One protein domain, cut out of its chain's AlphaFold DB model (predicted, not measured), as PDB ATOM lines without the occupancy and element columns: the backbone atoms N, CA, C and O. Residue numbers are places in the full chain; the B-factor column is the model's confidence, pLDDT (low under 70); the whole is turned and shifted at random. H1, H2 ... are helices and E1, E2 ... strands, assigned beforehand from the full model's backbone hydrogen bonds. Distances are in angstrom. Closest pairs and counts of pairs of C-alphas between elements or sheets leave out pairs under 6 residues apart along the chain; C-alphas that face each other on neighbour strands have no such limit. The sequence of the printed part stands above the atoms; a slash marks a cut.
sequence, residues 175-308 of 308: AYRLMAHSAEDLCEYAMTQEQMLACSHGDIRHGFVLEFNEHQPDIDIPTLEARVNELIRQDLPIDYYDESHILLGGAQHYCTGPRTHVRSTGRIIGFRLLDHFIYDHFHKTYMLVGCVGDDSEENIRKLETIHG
ATOM      1  N   ALA A 175      24.858  34.326  52.175       92.38
ATOM      2  CA  ALA A 175      24.708  35.770  52.340       92.38
ATOM      3  C   ALA A 175      25.151  36.528  51.077       92.38
ATOM      4  O   ALA A 175      24.426  37.401  50.601       92.38
ATOM      5  N   TYR A 176      26.280  36.132  50.485       92.81
ATOM      6  CA  TYR A 176      26.784  36.717  49.242       92.81
ATOM      7  C   TYR A 176      25.838  36.488  48.073       92.81
ATOM      8  O   TYR A 176      25.599  37.414  47.305       92.81
ATOM      9  N   ARG A 177      25.219  35.306  47.977       91.94
ATOM     10  CA  ARG A 177      24.214  35.033  46.945       91.94
ATOM     11  C   ARG A 177      23.003  35.955  47.051       91.94
ATOM     12  O   ARG A 177      22.605  36.548  46.053       91.94
ATOM     13  N   LEU A 178      22.431  36.076  48.251       93.62
ATOM     14  CA  LEU A 178      21.258  36.921  48.494       93.62
ATOM     15  C   LEU A 178      21.576  38.396  48.216       93.62
ATOM     16  O   LEU A 178      20.775  39.100  47.600       93.62
ATOM     17  N   MET A 179      22.753  38.860  48.647       95.12
ATOM     18  CA  MET A 179      23.212  40.224  48.386       95.12
ATOM     19  C   MET A 179      23.444  40.471  46.900       95.12
ATOM     20  O   MET A 179      22.979  41.478  46.383       95.12
ATOM     21  N   ALA A 180      24.130  39.562  46.209       94.62
ATOM     22  CA  ALA A 180      24.485  39.744  44.811       94.62
ATOM     23  C   ALA A 180      23.252  39.723  43.897       94.62
ATOM     24  O   ALA A 180      23.230  40.466  42.922       94.62
ATOM     25  N   HIS A 181      22.223  38.927  44.216       94.56
ATOM     26  CA  HIS A 181      20.949  38.970  43.488       94.56
ATOM     27  C   HIS A 181      20.151  40.239  43.785       94.56
ATOM     28  O   HIS A 181      19.643  40.881  42.879       94.56
ATOM     29  N   SER A 182      20.121  40.672  45.046       96.06
ATOM     30  CA  SER A 182      19.449  41.929  45.398       96.06
ATOM     31  C   SER A 182      20.147  43.155  44.795       96.06
ATOM     32  O   SER A 182      19.485  44.120  44.436       96.06
ATOM     33  N   ALA A 183      21.476  43.130  44.673       96.94
ATOM     34  CA  ALA A 183      22.252  44.195  44.042       96.94
ATOM     35  C   ALA A 183      22.066  44.238  42.518       96.94
ATOM     36  O   ALA A 183      21.995  45.322  41.948       96.94
ATOM     37  N   GLU A 184      21.956  43.075  41.875       96.00
ATOM     38  CA  GLU A 184      21.628  42.946  40.451       96.00
ATOM     39  C   GLU A 184      20.254  43.556  40.138       96.00
ATOM     40  O   GLU A 184      20.168  44.463  39.309       96.00
ATOM     41  N   ASP A 185      19.215  43.176  40.886       95.88
ATOM     42  CA  ASP A 185      17.865  43.736  40.723       95.88
ATOM     43  C   ASP A 185      17.829  45.249  41.014       95.88
ATOM     44  O   ASP A 185      17.106  46.009  40.371       95.88
ATOM     45  N   LEU A 186      18.646  45.742  41.956       97.19
ATOM     46  CA  LEU A 186      18.782  47.184  42.187       97.19
ATOM     47  C   LEU A 186      19.427  47.916  41.008       97.19
ATOM     48  O   LEU A 186      19.022  49.045  40.710       97.19
ATOM     49  N   CYS A 187      20.413  47.307  40.348       97.19
ATOM     50  CA  CYS A 187      20.978  47.846  39.117       97.19
ATOM     51  C   CYS A 187      19.898  47.945  38.040       97.19
ATOM     52  O   CYS A 187      19.711  49.018  37.475       97.19
ATOM     53  N   GLU A 188      19.129  46.881  37.817       95.69
ATOM     54  CA  GLU A 188      18.015  46.873  36.864       95.69
ATOM     55  C   GLU A 188      16.933  47.902  37.193       95.69
ATOM     56  O   GLU A 188      16.448  48.610  36.312       95.69
ATOM     57  N   TYR A 189      16.587  48.043  38.472       95.19
ATOM     58  CA  TYR A 189      15.654  49.061  38.947       95.19
ATOM     59  C   TYR A 189      16.167  50.492  38.702       95.19
ATOM     60  O   TYR A 189      15.388  51.429  38.496       95.19
ATOM     61  N   ALA A 190      17.487  50.685  38.732       95.69
ATOM     62  CA  ALA A 190      18.141  51.961  38.478       95.69
ATOM     63  C   ALA A 190      18.414  52.235  36.983       95.69
ATOM     64  O   ALA A 190      18.689  53.386  36.629       95.69
ATOM     65  N   MET A 191      18.310  51.224  36.120       94.81
ATOM     66  CA  MET A 191      18.456  51.331  34.666       94.81
ATOM     67  C   MET A 191      17.182  51.849  33.984       94.81
ATOM     68  O   MET A 191      16.111  51.967  34.586       94.81
ATOM     69  N   THR A 192      17.289  52.199  32.699       92.38
ATOM     70  CA  THR A 192      16.100  52.432  31.870       92.38
ATOM     71  C   THR A 192      15.400  51.109  31.558       92.38
ATOM     72  O   THR A 192      16.012  50.041  31.569       92.38
ATOM     73  N   GLN A 193      14.108  51.168  31.224       88.81
ATOM     74  CA  GLN A 193      13.352  49.972  30.847       88.81
ATOM     75  C   GLN A 193      13.962  49.256  29.628       88.81
ATOM     76  O   GLN A 193      13.956  48.033  29.571       88.81
ATOM     77  N   GLU A 194      14.506  50.004  28.667       89.75
ATOM     78  CA  GLU A 194      15.174  49.440  27.489       89.75
ATOM     79  C   GLU A 194      16.448  48.675  27.871       89.75
ATOM     80  O   GLU A 194      16.639  47.549  27.423       89.75
ATOM     81  N   GLN A 195      17.278  49.250  28.747       91.56
ATOM     82  CA  GLN A 195      18.510  48.619  29.227       91.56
ATOM     83  C   GLN A 195      18.224  47.333  30.009       91.56
ATOM     84  O   GLN A 195      18.854  46.315  29.743       91.56
ATOM     85  N   MET A 196      17.244  47.366  30.919       89.50
ATOM     86  CA  MET A 196      16.818  46.190  31.685       89.50
ATOM     87  C   MET A 196      16.317  45.064  30.768       89.50
ATOM     88  O   MET A 196      16.672  43.906  30.946       89.50
ATOM     89  N   LEU A 197      15.510  45.382  29.751       88.19
ATOM     90  CA  LEU A 197      15.000  44.365  28.825       88.19
ATOM     91  C   LEU A 197      16.081  43.794  27.894       88.19
ATOM     92  O   LEU A 197      15.888  42.716  27.331       88.19
ATOM     93  N   ALA A 198      17.186  44.517  27.704       88.38
ATOM     94  CA  ALA A 198      18.286  44.118  26.837       88.38
ATOM     95  C   ALA A 198      19.345  43.252  27.539       88.38
ATOM     96  O   ALA A 198      20.159  42.637  26.841       88.38
ATOM     97  N   CYS A 199      19.368  43.204  28.877       89.81
ATOM     98  CA  CYS A 199      20.383  42.456  29.613       89.81
ATOM     99  C   CYS A 199      19.974  41.010  29.925       89.81
ATOM    100  O   CYS A 199      18.816  40.714  30.222       89.81
ATOM    101  N   SER A 200      20.955  40.105  29.908       89.00
ATOM    102  CA  SER A 200      20.866  38.764  30.496       89.00
ATOM    103  C   SER A 200      21.771  38.620  31.719       89.00
ATOM    104  O   SER A 200      22.718  39.380  31.898       89.00
ATOM    105  N   HIS A 201      21.477  37.631  32.565       90.25
ATOM    106  CA  HIS A 201      22.129  37.454  33.867       90.25
ATOM    107  C   HIS A 201      23.217  36.384  33.852       90.25
ATOM    108  O   HIS A 201      22.972  35.231  33.477       90.25
ATOM    109  N   GLY A 202      24.388  36.749  34.363       85.88
ATOM    110  CA  GLY A 202      25.521  35.870  34.619       85.88
ATOM    111  C   GLY A 202      25.904  35.841  36.100       85.88
ATOM    112  O   GLY A 202      25.624  36.759  36.871       85.88
ATOM    113  N   ASP A 203      26.566  34.761  36.513       85.12
ATOM    114  CA  ASP A 203      26.941  34.521  37.906       85.12
ATOM    115  C   ASP A 203      28.465  34.490  38.061       85.12
ATOM    116  O   ASP A 203      29.157  33.753  37.357       85.12
ATOM    117  N   ILE A 204      28.981  35.252  39.027       87.56
ATOM    118  CA  ILE A 204      30.379  35.196  39.468       87.56
ATOM    119  C   ILE A 204      30.431  35.047  40.988       87.56
ATOM    120  O   ILE A 204      29.445  35.247  41.695       87.56
ATOM    121  N   ARG A 205      31.605  34.696  41.514       87.75
ATOM    122  CA  ARG A 205      31.809  34.639  42.960       87.75
ATOM    123  C   ARG A 205      31.705  36.045  43.561       87.75
ATOM    124  O   ARG A 205      32.392  36.957  43.114       87.75
ATOM    125  N   HIS A 206      30.883  36.174  44.592       90.69
ATOM    126  CA  HIS A 206      30.604  37.377  45.375       90.69
ATOM    127  C   HIS A 206      30.138  38.552  44.509       90.69
ATOM    128  O   HIS A 206      30.466  39.708  44.770       90.69
ATOM    129  N   GLY A 207      29.377  38.257  43.454       92.31
ATOM    130  CA  GLY A 207      28.983  39.259  42.477       92.31
ATOM    131  C   GLY A 207      28.002  38.749  41.433       92.31
ATOM    132  O   GLY A 207      27.422  37.670  41.567       92.31
ATOM    133  N   PHE A 208      27.797  39.554  40.403       93.69
ATOM    134  CA  PHE A 208      26.879  39.300  39.298       93.69
ATOM    135  C   PHE A 208      27.409  39.908  38.003       93.69
ATOM    136  O   PHE A 208      28.309  40.754  38.027       93.69
ATOM    137  N   VAL A 209      26.834  39.476  36.884       94.12
ATOM    138  CA  VAL A 209      27.135  40.010  35.557       94.12
ATOM    139  C   VAL A 209      25.833  40.327  34.837       94.12
ATOM    140  O   VAL A 209      24.947  39.480  34.767       94.12
ATOM    141  N   LEU A 210      25.743  41.529  34.276       94.88
ATOM    142  CA  LEU A 210      24.707  41.898  33.315       94.88
ATOM    143  C   LEU A 210      25.329  41.906  31.915       94.88
ATOM    144  O   LEU A 210      26.262  42.665  31.644       94.88
ATOM    145  N   GLU A 211      24.839  41.027  31.049       94.62
ATOM    146  CA  GLU A 211      25.359  40.776  29.705       94.62
ATOM    147  C   GLU A 211      24.479  41.442  28.640       94.62
ATOM    148  O   GLU A 211      23.259  41.305  28.664       94.62
ATOM    149  N   PHE A 212      25.093  42.113  27.664       94.44
ATOM    150  CA  PHE A 212      24.420  42.820  26.574       94.44
ATOM    151  C   PHE A 212      24.900  42.268  25.220       94.44
ATOM    152  O   PHE A 212      26.067  42.423  24.848       94.44
ATOM    153  N   ASN A 213      23.997  41.605  24.484       82.06
ATOM    154  CA  ASN A 213      24.324  40.710  23.359       82.06
ATOM    155  C   ASN A 213      24.445  41.388  21.977       82.06
ATOM    156  O   ASN A 213      24.650  40.706  20.974       82.06
ATOM    157  N   GLU A 214      24.317  42.715  21.898       76.94
ATOM    158  CA  GLU A 214      24.285  43.433  20.613       76.94
ATOM    159  C   GLU A 214      25.284  44.587  20.547       76.94
ATOM    160  O   GLU A 214      26.131  44.650  19.655       76.94
ATOM    161  N   HIS A 215      25.180  45.512  21.491       84.81
ATOM    162  CA  HIS A 215      25.991  46.715  21.548       84.81
ATOM    163  C   HIS A 215      26.285  47.066  23.002       84.81
ATOM    164  O   HIS A 215      25.558  46.660  23.909       84.81
ATOM    165  N   GLN A 216      27.363  47.817  23.215       89.44
ATOM    166  CA  GLN A 216      27.647  48.373  24.528       89.44
ATOM    167  C   GLN A 216      26.521  49.353  24.879       89.44
ATOM    168  O   GLN A 216      26.270  50.271  24.091       89.44
ATOM    169  N   PRO A 217      25.825  49.165  26.010       91.25
ATOM    170  CA  PRO A 217      24.732  50.048  26.379       91.25
ATOM    171  C   PRO A 217      25.281  51.414  26.813       91.25
ATOM    172  O   PRO A 217      26.378  51.516  27.368       91.25
ATOM    173  N   ASP A 218      24.499  52.469  26.590       92.62
ATOM    174  CA  ASP A 218      24.815  53.822  27.064       92.62
ATOM    175  C   ASP A 218      24.465  53.954  28.555       92.62
ATOM    176  O   ASP A 218      23.417  54.476  28.939       92.62
ATOM    177  N   ILE A 219      25.305  53.354  29.402       94.38
ATOM    178  CA  ILE A 219      25.182  53.375  30.861       94.38
ATOM    179  C   ILE A 219      26.391  54.111  31.435       94.38
ATOM    180  O   ILE A 219      27.527  53.653  31.320       94.38
ATOM    181  N   ASP A 220      26.127  55.224  32.116       95.50
ATOM    182  CA  ASP A 220      27.102  55.881  32.984       95.50
ATOM    183  C   ASP A 220      27.247  55.059  34.274       95.50
ATOM    184  O   ASP A 220      26.427  55.157  35.193       95.50
ATOM    185  N   ILE A 221      28.275  54.205  34.308       96.19
ATOM    186  CA  ILE A 221      28.535  53.269  35.407       96.19
ATOM    187  C   ILE A 221      28.732  54.000  36.749       96.19
ATOM    188  O   ILE A 221      28.055  53.616  37.707       96.19
ATOM    189  N   PRO A 222      29.560  55.062  36.866       96.38
ATOM    190  CA  PRO A 222      29.642  55.859  38.091       96.38
ATOM    191  C   PRO A 222      28.291  56.386  38.586       96.38
ATOM    192  O   PRO A 222      27.997  56.325  39.783       96.38
ATOM    193  N   THR A 223      27.445  56.880  37.678       96.88
ATOM    194  CA  THR A 223      26.105  57.370  38.037       96.88
ATOM    195  C   THR A 223      25.184  56.229  38.482       96.88
ATOM    196  O   THR A 223      24.458  56.377  39.471       96.88
ATOM    197  N   LEU A 224      25.231  55.077  37.804       97.50
ATOM    198  CA  LEU A 224      24.486  53.877  38.190       97.50
ATOM    199  C   LEU A 224      24.911  53.382  39.579       97.50
ATOM    200  O   LEU A 224      24.054  53.185  40.442       97.50
ATOM    201  N   GLU A 225      26.219  53.256  39.830       97.88
ATOM    202  CA  GLU A 225      26.752  52.838  41.129       97.88
ATOM    203  C   GLU A 225      26.304  53.793  42.243       97.88
ATOM    204  O   GLU A 225      25.861  53.350  43.308       97.88
ATOM    205  N   ALA A 226      26.385  55.107  42.016       97.81
ATOM    206  CA  ALA A 226      25.962  56.106  42.995       97.81
ATOM    207  C   ALA A 226      24.463  55.996  43.318       97.81
ATOM    208  O   ALA A 226      24.073  56.087  44.486       97.81
ATOM    209  N   ARG A 227      23.624  55.760  42.301       97.69
ATOM    210  CA  ARG A 227      22.176  55.583  42.465       97.69
ATOM    211  C   ARG A 227      21.840  54.314  43.247       97.69
ATOM    212  O   ARG A 227      21.014  54.375  44.154       97.69
ATOM    213  N   VAL A 228      22.488  53.189  42.946       98.00
ATOM    214  CA  VAL A 228      22.281  51.932  43.685       98.00
ATOM    215  C   VAL A 228      22.737  52.069  45.138       98.00
ATOM    216  O   VAL A 228      22.003  51.689  46.048       98.00
ATOM    217  N   ASN A 229      23.887  52.698  45.390       98.25
ATOM    218  CA  ASN A 229      24.353  52.971  46.753       98.25
ATOM    219  C   ASN A 229      23.390  53.868  47.552       98.25
ATOM    220  O   ASN A 229      23.256  53.699  48.764       98.25
ATOM    221  N   GLU A 230      22.709  54.813  46.903       98.06
ATOM    222  CA  GLU A 230      21.656  55.606  47.543       98.06
ATOM    223  C   GLU A 230      20.436  54.742  47.905       98.06
ATOM    224  O   GLU A 230      19.947  54.830  49.029       98.06
ATOM    225  N   LEU A 231      19.994  53.844  47.019       97.88
ATOM    226  CA  LEU A 231      18.905  52.898  47.313       97.88
ATOM    227  C   LEU A 231      19.258  51.939  48.462       97.88
ATOM    228  O   LEU A 231      18.408  51.637  49.300       97.88
ATOM    229  N   ILE A 232      20.512  51.482  48.537       98.19
ATOM    230  CA  ILE A 232      21.032  50.685  49.660       98.19
ATOM    231  C   ILE A 232      20.963  51.496  50.959       98.19
ATOM    232  O   ILE A 232      20.468  51.006  51.970       98.19
ATOM    233  N   ARG A 233      21.392  52.763  50.932       98.06
ATOM    234  CA  ARG A 233      21.375  53.656  52.102       98.06
ATOM    235  C   ARG A 233      19.965  53.936  52.629       98.06
ATOM    236  O   ARG A 233      19.809  54.166  53.825       98.06
ATOM    237  N   GLN A 234      18.963  53.921  51.755       97.75
ATOM    238  CA  GLN A 234      17.557  54.095  52.127       97.75
ATOM    239  C   GLN A 234      16.962  52.884  52.862       97.75
ATOM    240  O   GLN A 234      15.892  53.025  53.450       97.75
ATOM    241  N   ASP A 235      17.641  51.731  52.849       98.12
ATOM    242  CA  ASP A 235      17.219  50.489  53.511       98.12
ATOM    243  C   ASP A 235      15.762  50.096  53.198       98.12
ATOM    244  O   ASP A 235      14.951  49.791  54.075       98.12
ATOM    245  N   LEU A 236      15.413  50.135  51.912       97.75
ATOM    246  CA  LEU A 236      14.080  49.801  51.428       97.75
ATOM    247  C   LEU A 236      13.793  48.307  51.661       97.75
ATOM    248  O   LEU A 236      14.678  47.480  51.426       97.75
ATOM    249  N   PRO A 237      12.573  47.926  52.079       98.00
ATOM    250  CA  PRO A 237      12.198  46.521  52.191       98.00
ATOM    251  C   PRO A 237      12.198  45.840  50.817       98.00
ATOM    252  O   PRO A 237      11.832  46.459  49.812       98.00
ATOM    253  N   ILE A 238      12.599  44.567  50.799       97.69
ATOM    254  CA  ILE A 238      12.497  43.680  49.639       97.69
ATOM    255  C   ILE A 238      11.625  42.493  50.042       97.69
ATOM    256  O   ILE A 238      12.047  41.651  50.839       97.69
ATOM    257  N   ASP A 239      10.415  42.439  49.492       95.94
ATOM    258  CA  ASP A 239       9.417  41.426  49.827       95.94
ATOM    259  C   ASP A 239       9.071  40.558  48.615       95.94
ATOM    260  O   ASP A 239       9.030  41.021  47.475       95.94
ATOM    261  N   TYR A 240       8.778  39.285  48.866       93.38
ATOM    262  CA  TYR A 240       8.240  38.385  47.848       93.38
ATOM    263  C   TYR A 240       6.833  38.840  47.422       93.38
ATOM    264  O   TYR A 240       5.987  39.098  48.282       93.38
ATOM    265  N   TYR A 241       6.574  38.907  46.111       94.12
ATOM    266  CA  TYR A 241       5.246  39.210  45.565       94.12
ATOM    267  C   TYR A 241       4.619  37.984  44.900       94.12
ATOM    268  O   TYR A 241       3.579  37.495  45.340       94.12
ATOM    269  N   ASP A 242       5.272  37.476  43.854       92.38
ATOM    270  CA  ASP A 242       4.888  36.268  43.131       92.38
ATOM    271  C   ASP A 242       6.126  35.585  42.525       92.38
ATOM    272  O   ASP A 242       7.254  36.039  42.693       92.38
ATOM    273  N   GLU A 243       5.931  34.491  41.789       87.94
ATOM    274  CA  GLU A 243       7.005  33.670  41.205       87.94
ATOM    275  C   GLU A 243       7.849  34.369  40.115       87.94
ATOM    276  O   GLU A 243       8.781  33.769  39.574       87.94
ATOM    277  N   SER A 244       7.514  35.609  39.772       92.38
ATOM    278  CA  SER A 244       8.149  36.435  38.744       92.38
ATOM    279  C   SER A 244       8.413  37.876  39.191       92.38
ATOM    280  O   SER A 244       8.900  38.674  38.389       92.38
ATOM    281  N   HIS A 245       8.095  38.228  40.440       94.75
ATOM    282  CA  HIS A 245       8.223  39.594  40.929       94.75
ATOM    283  C   HIS A 245       8.557  39.674  42.417       94.75
ATOM    284  O   HIS A 245       8.113  38.866  43.237       94.75
ATOM    285  N   ILE A 246       9.250  40.753  42.763       96.62
ATOM    286  CA  ILE A 246       9.451  41.230  44.132       96.62
ATOM    287  C   ILE A 246       8.796  42.604  44.313       96.62
ATOM    288  O   ILE A 246       8.510  43.309  43.342       96.62
ATOM    289  N   LEU A 247       8.574  42.999  45.564       97.50
ATOM    290  CA  LEU A 247       8.283  44.377  45.941       97.50
ATOM    291  C   LEU A 247       9.560  45.024  46.469       97.50
ATOM    292  O   LEU A 247      10.092  44.598  47.491       97.50
ATOM    293  N   LEU A 248      10.011  46.086  45.810       96.56
ATOM    294  CA  LEU A 248      11.153  46.894  46.222       96.56
ATOM    295  C   LEU A 248      10.651  48.242  46.736       96.56
ATOM    296  O   LEU A 248      10.144  49.061  45.970       96.56
ATOM    297  N   GLY A 249      10.698  48.451  48.054       94.62
ATOM    298  CA  GLY A 249      10.084  49.631  48.677       94.62
ATOM    299  C   GLY A 249       8.578  49.756  48.396       94.62
ATOM    300  O   GLY A 249       8.044  50.862  48.368       94.62
ATOM    301  N   GLY A 250       7.901  48.630  48.135       94.38
ATOM    302  CA  GLY A 250       6.490  48.567  47.741       94.38
ATOM    303  C   GLY A 250       6.219  48.702  46.235       94.38
ATOM    304  O   GLY A 250       5.073  48.530  45.821       94.38
ATOM    305  N   ALA A 251       7.229  48.975  45.406       95.38
ATOM    306  CA  ALA A 251       7.091  48.982  43.951       95.38
ATOM    307  C   ALA A 251       7.338  47.582  43.374       95.38
ATOM    308  O   ALA A 251       8.321  46.934  43.721       95.38
ATOM    309  N   GLN A 252       6.467  47.124  42.473       96.56
ATOM    310  CA  GLN A 252       6.644  45.838  41.798       96.56
ATOM    311  C   GLN A 252       7.848  45.891  40.848       96.56
ATOM    312  O   GLN A 252       7.952  46.795  40.017       96.56
ATOM    313  N   HIS A 253       8.730  44.901  40.953       95.00
ATOM    314  CA  HIS A 253       9.905  44.721  40.107       95.00
ATOM    315  C   HIS A 253       9.944  43.280  39.592       95.00
ATOM    316  O   HIS A 253       9.647  42.350  40.340       95.00
ATOM    317  N   TYR A 254      10.246  43.100  38.304       93.19
ATOM    318  CA  TYR A 254      10.368  41.775  37.700       93.19
ATOM    319  C   TYR A 254      11.637  41.099  38.201       93.19
ATOM    320  O   TYR A 254      12.692  41.711  38.187       93.19
ATOM    321  N   CYS A 255      11.535  39.844  38.622       92.06
ATOM    322  CA  CYS A 255      12.667  39.089  39.130       92.06
ATOM    323  C   CYS A 255      12.483  37.602  38.825       92.06
ATOM    324  O   CYS A 255      11.406  37.030  39.005       92.06
ATOM    325  N   THR A 256      13.550  36.940  38.380       89.00
ATOM    326  CA  THR A 256      13.506  35.505  38.059       89.00
ATOM    327  C   THR A 256      13.741  34.602  39.279       89.00
ATOM    328  O   THR A 256      13.475  33.393  39.212       89.00
ATOM    329  N   GLY A 257      14.241  35.163  40.385       89.12
ATOM    330  CA  GLY A 257      14.574  34.470  41.630       89.12
ATOM    331  C   GLY A 257      14.008  35.140  42.891       89.12
ATOM    332  O   GLY A 257      14.755  35.275  43.858       89.12
ATOM    333  N   PRO A 258      12.696  35.442  42.965       90.44
ATOM    334  CA  PRO A 258      12.094  36.363  43.946       90.44
ATOM    335  C   PRO A 258      12.184  35.923  45.420       90.44
ATOM    336  O   PRO A 258      11.846  36.679  46.328       90.44
ATOM    337  N   ARG A 259      12.650  34.697  45.689       88.69
ATOM    338  CA  ARG A 259      12.901  34.161  47.041       88.69
ATOM    339  C   ARG A 259      14.372  34.222  47.464       88.69
ATOM    340  O   ARG A 259      14.703  33.842  48.583       88.69
ATOM    341  N   THR A 260      15.254  34.695  46.583       90.62
ATOM    342  CA  THR A 260      16.715  34.711  46.767       90.62
ATOM    343  C   THR A 260      17.208  36.132  47.062       90.62
ATOM    344  O   THR A 260      18.187  36.591  46.484       90.62
ATOM    345  N   HIS A 261      16.539  36.842  47.974       94.06
ATOM    346  CA  HIS A 261      16.882  38.223  48.328       94.06
ATOM    347  C   HIS A 261      17.241  38.393  49.797       94.06
ATOM    348  O   HIS A 261      16.789  37.656  50.680       94.06
ATOM    349  N   VAL A 262      18.043  39.421  50.073       95.31
ATOM    350  CA  VAL A 262      18.089  39.983  51.422       95.31
ATOM    351  C   VAL A 262      16.766  40.692  51.711       95.31
ATOM    352  O   VAL A 262      16.103  41.172  50.805       95.31
ATOM    353  N   ARG A 263      16.377  40.784  52.986       95.50
ATOM    354  CA  ARG A 263      15.077  41.369  53.379       95.50
ATOM    355  C   ARG A 263      14.969  42.885  53.178       95.50
ATOM    356  O   ARG A 263      13.877  43.432  53.260       95.50
ATOM    357  N   SER A 264      16.094  43.570  53.007       97.62
ATOM    358  CA  SER A 264      16.132  45.011  52.774       97.62
ATOM    359  C   SER A 264      17.400  45.401  52.026       97.62
ATOM    360  O   SER A 264      18.429  44.727  52.149       97.62
ATOM    361  N   THR A 265      17.340  46.486  51.255       98.06
ATOM    362  CA  THR A 265      18.460  46.956  50.427       98.06
ATOM    363  C   THR A 265      19.689  47.301  51.269       98.06
ATOM    364  O   THR A 265      20.806  47.048  50.829       98.06
ATOM    365  N   GLY A 266      19.514  47.771  52.509       97.00
ATOM    366  CA  GLY A 266      20.606  48.137  53.416       97.00
ATOM    367  C   GLY A 266      21.410  46.952  53.954       97.00
ATOM    368  O   GLY A 266      22.454  47.144  54.573       97.00
ATOM    369  N   ARG A 267      20.967  45.714  53.700       97.25
ATOM    370  CA  ARG A 267      21.747  44.500  53.997       97.25
ATOM    371  C   ARG A 267      22.790  44.177  52.934       97.25
ATOM    372  O   ARG A 267      23.605  43.288  53.161       97.25
ATOM    373  N   ILE A 268      22.754  44.849  51.786       97.69
ATOM    374  CA  ILE A 268      23.797  44.728  50.772       97.69
ATOM    375  C   ILE A 268      25.009  45.515  51.269       97.69
ATOM    376  O   ILE A 268      24.963  46.738  51.389       97.69
ATOM    377  N   ILE A 269      26.094  44.806  51.564       96.62
ATOM    378  CA  ILE A 269      27.353  45.410  52.010       96.62
ATOM    379  C   ILE A 269      28.374  45.422  50.874       96.62
ATOM    380  O   ILE A 269      28.381  44.528  50.028       96.62
ATOM    381  N   GLY A 270      29.230  46.445  50.853       96.00
ATOM    382  CA  GLY A 270      30.362  46.524  49.929       96.00
ATOM    383  C   GLY A 270      29.986  46.497  48.445       96.00
ATOM    384  O   GLY A 270      30.725  45.929  47.655       96.00
ATOM    385  N   PHE A 271      28.849  47.066  48.041       97.75
ATOM    386  CA  PHE A 271      28.471  47.110  46.628       97.75
ATOM    387  C   PHE A 271      29.442  47.967  45.794       97.75
ATOM    388  O   PHE A 271      29.726  49.114  46.152       97.75
ATOM    389  N   ARG A 272      29.922  47.408  44.677       96.75
ATOM    390  CA  ARG A 272      30.797  48.063  43.692       96.75
ATOM    391  C   ARG A 272      30.496  47.576  42.282       96.75
ATOM    392  O   ARG A 272      30.200  46.395  42.102       96.75
ATOM    393  N   LEU A 273      30.644  48.452  41.298       96.75
ATOM    394  CA  LEU A 273      30.683  48.107  39.882       96.75
ATOM    395  C   LEU A 273      32.111  48.244  39.348       96.75
ATOM    396  O   LEU A 273      32.877  49.099  39.791       96.75
ATOM    397  N   LEU A 274      32.462  47.403  38.379       94.88
ATOM    398  CA  LEU A 274      33.641  47.635  37.551       94.88
ATOM    399  C   LEU A 274      33.377  48.861  36.676       94.88
ATOM    400  O   LEU A 274      32.331  48.933  36.037       94.88
ATOM    401  N   ASP A 275      34.310  49.809  36.637       92.06
ATOM    402  CA  ASP A 275      34.117  51.132  36.027       92.06
ATOM    403  C   ASP A 275      34.023  51.135  34.488       92.06
ATOM    404  O   ASP A 275      33.732  52.169  33.880       92.06
ATOM    405  N   HIS A 276      34.215  49.978  33.854       92.56
ATOM    406  CA  HIS A 276      34.100  49.764  32.420       92.56
ATOM    407  C   HIS A 276      33.431  48.421  32.097       92.56
ATOM    408  O   HIS A 276      33.401  47.491  32.903       92.56
ATOM    409  N   PHE A 277      32.907  48.309  30.875       94.31
ATOM    410  CA  PHE A 277      32.384  47.049  30.348       94.31
ATOM    411  C   PHE A 277      33.524  46.130  29.906       94.31
ATOM    412  O   PHE A 277      34.428  46.556  29.188       94.31
ATOM    413  N   ILE A 278      33.427  44.844  30.244       93.19
ATOM    414  CA  ILE A 278      34.302  43.806  29.689       93.19
ATOM    415  C   ILE A 278      33.653  43.264  28.416       93.19
ATOM    416  O   ILE A 278      32.482  42.893  28.432       93.19
ATOM    417  N   TYR A 279      34.404  43.175  27.319       92.50
ATOM    418  CA  TYR A 279      33.916  42.549  26.087       92.50
ATOM    419  C   TYR A 279      34.380  41.091  25.973       92.50
ATOM    420  O   TYR A 279      35.577  40.815  25.823       92.50
ATOM    421  N   ASP A 280      33.436  40.149  26.002       90.31
ATOM    422  CA  ASP A 280      33.711  38.746  25.699       90.31
ATOM    423  C   ASP A 280      33.733  38.533  24.181       90.31
ATOM    424  O   ASP A 280      32.712  38.598  23.495       90.31
ATOM    425  N   HIS A 281      34.911  38.222  23.647       86.38
ATOM    426  CA  HIS A 281      35.121  38.031  22.215       86.38
ATOM    427  C   HIS A 281      34.532  36.716  21.678       86.38
ATOM    428  O   HIS A 281      34.254  36.618  20.481       86.38
ATOM    429  N   PHE A 282      34.360  35.701  22.529       86.81
ATOM    430  CA  PHE A 282      33.808  34.408  22.127       86.81
ATOM    431  C   PHE A 282      32.291  34.472  22.020       86.81
ATOM    432  O   PHE A 282      31.725  34.009  21.028       86.81
ATOM    433  N   HIS A 283      31.649  35.083  23.014       86.62
ATOM    434  CA  HIS A 283      30.194  35.208  23.062       86.62
ATOM    435  C   HIS A 283      29.685  36.490  22.390       86.62
ATOM    436  O   HIS A 283      28.508  36.568  22.048       86.62
ATOM    437  N   LYS A 284      30.584  37.444  22.097       89.69
ATOM    438  CA  LYS A 284      30.300  38.761  21.504       89.69
ATOM    439  C   LYS A 284      29.375  39.612  22.371       89.69
ATOM    440  O   LYS A 284      28.479  40.272  21.851       89.69
ATOM    441  N   THR A 285      29.616  39.607  23.676       92.94
ATOM    442  CA  THR A 285      28.760  40.253  24.675       92.94
ATOM    443  C   THR A 285      29.539  41.302  25.457       92.94
ATOM    444  O   THR A 285      30.732  41.142  25.722       92.94
ATOM    445  N   TYR A 286      28.873  42.399  25.817       94.31
ATOM    446  CA  TYR A 286      29.404  43.374  26.770       94.31
ATOM    447  C   TYR A 286      28.906  43.026  28.165       94.31
ATOM    448  O   TYR A 286      27.719  42.782  28.349       94.31
ATOM    449  N   MET A 287      29.800  43.010  29.142       94.81
ATOM    450  CA  MET A 287      29.521  42.580  30.506       94.81
ATOM    451  C   MET A 287      29.736  43.741  31.470       94.81
ATOM    452  O   MET A 287      30.848  44.261  31.575       94.81
ATOM    453  N   LEU A 288      28.678  44.128  32.181       95.88
ATOM    454  CA  LEU A 288      28.783  44.950  33.382       95.88
ATOM    455  C   LEU A 288      28.936  44.019  34.580       95.88
ATOM    456  O   LEU A 288      28.087  43.157  34.807       95.88
ATOM    457  N   VAL A 289      30.002  44.205  35.354       96.06
ATOM    458  CA  VAL A 289      30.306  43.355  36.507       96.06
ATOM    459  C   VAL A 289      30.069  44.117  37.801       96.06
ATOM    460  O   VAL A 289      30.576  45.225  37.973       96.06
ATOM    461  N   GLY A 290      29.322  43.503  38.717       96.00
ATOM    462  CA  GLY A 290      29.112  44.012  40.067       96.00
ATOM    463  C   GLY A 290      29.614  43.042  41.128       96.00
ATOM    464  O   GLY A 290      29.453  41.829  41.000       96.00
ATOM    465  N   CYS A 291      30.194  43.573  42.200       96.00
ATOM    466  CA  CYS A 291      30.657  42.819  43.361       96.00
ATOM    467  C   CYS A 291      29.964  43.296  44.642       96.00
ATOM    468  O   CYS A 291      29.580  44.459  44.770       96.00
ATOM    469  N   VAL A 292      29.828  42.385  45.603       95.62
ATOM    470  CA  VAL A 292      29.285  42.629  46.945       95.62
ATOM    471  C   VAL A 292      30.194  41.992  47.998       95.62
ATOM    472  O   VAL A 292      30.983  41.098  47.693       95.62
ATOM    473  N   GLY A 293      30.044  42.410  49.252       94.19
ATOM    474  CA  GLY A 293      30.838  41.916  50.373       94.19
ATOM    475  C   GLY A 293      32.055  42.774  50.700       94.19
ATOM    476  O   GLY A 293      32.416  43.677  49.950       94.19
ATOM    477  N   ASP A 294      32.698  42.468  51.826       89.38
ATOM    478  CA  ASP A 294      33.851  43.228  52.329       89.38
ATOM    479  C   ASP A 294      35.057  43.185  51.370       89.38
ATOM    480  O   ASP A 294      35.793  44.162  51.250       89.38
ATOM    481  N   ASP A 295      35.209  42.089  50.623       88.25
ATOM    482  CA  ASP A 295      36.302  41.885  49.665       88.25
ATOM    483  C   ASP A 295      36.005  42.461  48.264       88.25
ATOM    484  O   ASP A 295      36.743  42.199  47.310       88.25
ATOM    485  N   SER A 296      34.916  43.217  48.087       88.81
ATOM    486  CA  SER A 296      34.489  43.684  46.761       88.81
ATOM    487  C   SER A 296      35.527  44.567  46.070       88.81
ATOM    488  O   SER A 296      35.758  44.404  44.876       88.81
ATOM    489  N   GLU A 297      36.210  45.442  46.807       87.94
ATOM    490  CA  GLU A 297      37.270  46.299  46.269       87.94
ATOM    491  C   GLU A 297      38.464  45.473  45.763       87.94
ATOM    492  O   GLU A 297      39.024  45.759  44.706       87.94
ATOM    493  N   GLU A 298      38.834  44.411  46.481       87.94
ATOM    494  CA  GLU A 298      39.883  43.494  46.033       87.94
ATOM    495  C   GLU A 298      39.437  42.697  44.799       87.94
ATOM    496  O   GLU A 298      40.224  42.500  43.871       87.94
ATOM    497  N   ASN A 299      38.175  42.261  44.758       87.50
ATOM    498  CA  ASN A 299      37.619  41.525  43.623       87.50
ATOM    499  C   ASN A 299      37.558  42.387  42.354       87.50
ATOM    500  O   ASN A 299      37.978  41.918  41.297       87.50
ATOM    501  N   ILE A 300      37.137  43.650  42.463       89.38
ATOM    502  CA  ILE A 300      37.168  44.609  41.350       89.38
ATOM    503  C   ILE A 300      38.607  44.828  40.869       89.38
ATOM    504  O   ILE A 300      38.878  44.646  39.686       89.38
ATOM    505  N   ARG A 301      39.568  45.072  41.772       87.00
ATOM    506  CA  ARG A 301      40.991  45.234  41.400       87.00
ATOM    507  C   ARG A 301      41.577  44.020  40.679       87.00
ATOM    508  O   ARG A 301      42.394  44.160  39.765       87.00
ATOM    509  N   LYS A 302      41.193  42.807  41.088       87.25
ATOM    510  CA  LYS A 302      41.598  41.577  40.389       87.25
ATOM    511  C   LYS A 302      41.056  41.554  38.963       87.25
ATOM    512  O   LYS A 302      41.804  41.200  38.057       87.25
ATOM    513  N   LEU A 303      39.799  41.946  38.762       85.62
ATOM    514  CA  LEU A 303      39.186  42.024  37.435       85.62
ATOM    515  C   LEU A 303      39.843  43.104  36.570       85.62
ATOM    516  O   LEU A 303      40.182  42.813  35.427       85.62
ATOM    517  N   GLU A 304      40.128  44.282  37.127       84.25
ATOM    518  CA  GLU A 304      40.893  45.346  36.454       84.25
ATOM    519  C   GLU A 304      42.277  44.857  36.013       84.25
ATOM    520  O   GLU A 304      42.737  45.180  34.928       84.25
ATOM    521  N   THR A 305      42.944  44.019  36.809       81.44
ATOM    522  CA  THR A 305      44.257  43.468  36.427       81.44
ATOM    523  C   THR A 305      44.161  42.476  35.261       81.44
ATOM    524  O   THR A 305      45.119  42.310  34.508       81.44
ATOM    525  N   ILE A 306      43.034  41.772  35.129       79.81
ATOM    526  CA  ILE A 306      42.823  40.754  34.091       79.81
ATOM    527  C   ILE A 306      42.305  41.386  32.791       79.81
ATOM    528  O   ILE A 306      42.634  40.893  31.710       79.81
ATOM    529  N   HIS A 307      41.494  42.440  32.896       75.50
ATOM    530  CA  HIS A 307      40.711  42.993  31.787       75.50
ATOM    531  C   HIS A 307      40.967  44.477  31.477       75.50
ATOM    532  O   HIS A 307      40.446  44.950  30.466       75.50
ATOM    533  N   GLY A 308      41.732  45.186  32.313       56.66
ATOM    534  CA  GLY A 308      42.120  46.588  32.111       56.66
ATOM    535  C   GLY A 308      43.319  46.797  31.191       56.66
ATOM    536  O   GLY A 308      43.926  45.807  30.721       56.66
TER     537      GLY A 308
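AT A GLANCE: This is residues 175 to 308 of the 308 residues of an uncharacterized protein of Firmicutes bacterium CAG:124 (UniProt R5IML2). One long helix, H1, sits in the middle between two antiparallel sheets, a strongly twisted sheet of four strands on one side and a small sheet of three at one end of the domain. H3 crosses H1 at a steep angle, and H4 runs along E7 of the larger sheet at the other end of the domain. The printed part has 134 residues, with four named helices and seven named strands in the order H1 H2 E1 E2 H3 E3 E4 E5 E6 E7 H4, a mixed class; the sheets run E1 E2 E7 E6 and E3 E4 E5. It is compact, with a radius of gyration of the C-alphas of 14.0 A, and spans 38 by 31 by 23 A.

IN THESE COORDINATES: Find C-alpha 175 at (24.708, 35.770, 52.340); from there H1 runs 22.3 A to residue 190. Next come H2, residues 193 to 198, E1, residues 199 to 204, and E2, residues 207 to 212, 16.9 A long. H3, residues 221 to 233, starts at C-alpha 221 (28.535, 53.269, 35.407) and is 18.2 A long. Then read E3, residues 238 to 242, E4, 245 to 248, E5, 251 to 254, E6, 278 to 280, and E7, 285 to 291, 19.0 A long. H4, residues 296 to 307, covers 16.2 A and ends at C-alpha 307 (40.711, 42.993, 31.787).

HOW THE PARTS SIT: Look first at H1 on one face of the larger sheet, two layers of helix and sheet; its height is 8.8 A, and the C-alphas of Ala 180 and Gly 207 in E2 are closest, 5.1 A apart. H1 is also on the smaller sheet at a height of 8.4 A, across the strands at 87 degrees to E4 on the local plane. H3 touches residues 183 to 190 of H1 at a steep tilt of 63 degrees; the closest C-alphas, of Leu 186 and Val 228, are 6.1 A apart. H2 only grazes the larger sheet with residues 195 to 198. H4 is on that sheet, along E7 at 2 degrees on the local plane. In the larger sheet find N 202 and O 209 at 2.8 A, N 210 and O 288 at 2.9 A, and N 287 and O 278 at 2.8 A. E3, E4 and E5 form a meander, each strand the antiparallel neighbour of the one before, with N 247 and O 239 at 2.8 A and N 246 and O 253 at 2.9 A. In H1, H2, H3 and H4 every O i to N i+4 pair is within hydrogen-bond range.

THE WHOLE: The C-alphas farthest apart, of Asp 242 and Thr 305, are 40.6 A apart. The printed part has no cut. The link from E5 to E6, residues 255 to 277, is long; its residues 272 to 273 pair antiparallel with residues 290 to 291 of E7. Mean pLDDT of the printed part is 92.5, and residue 308 is under 70.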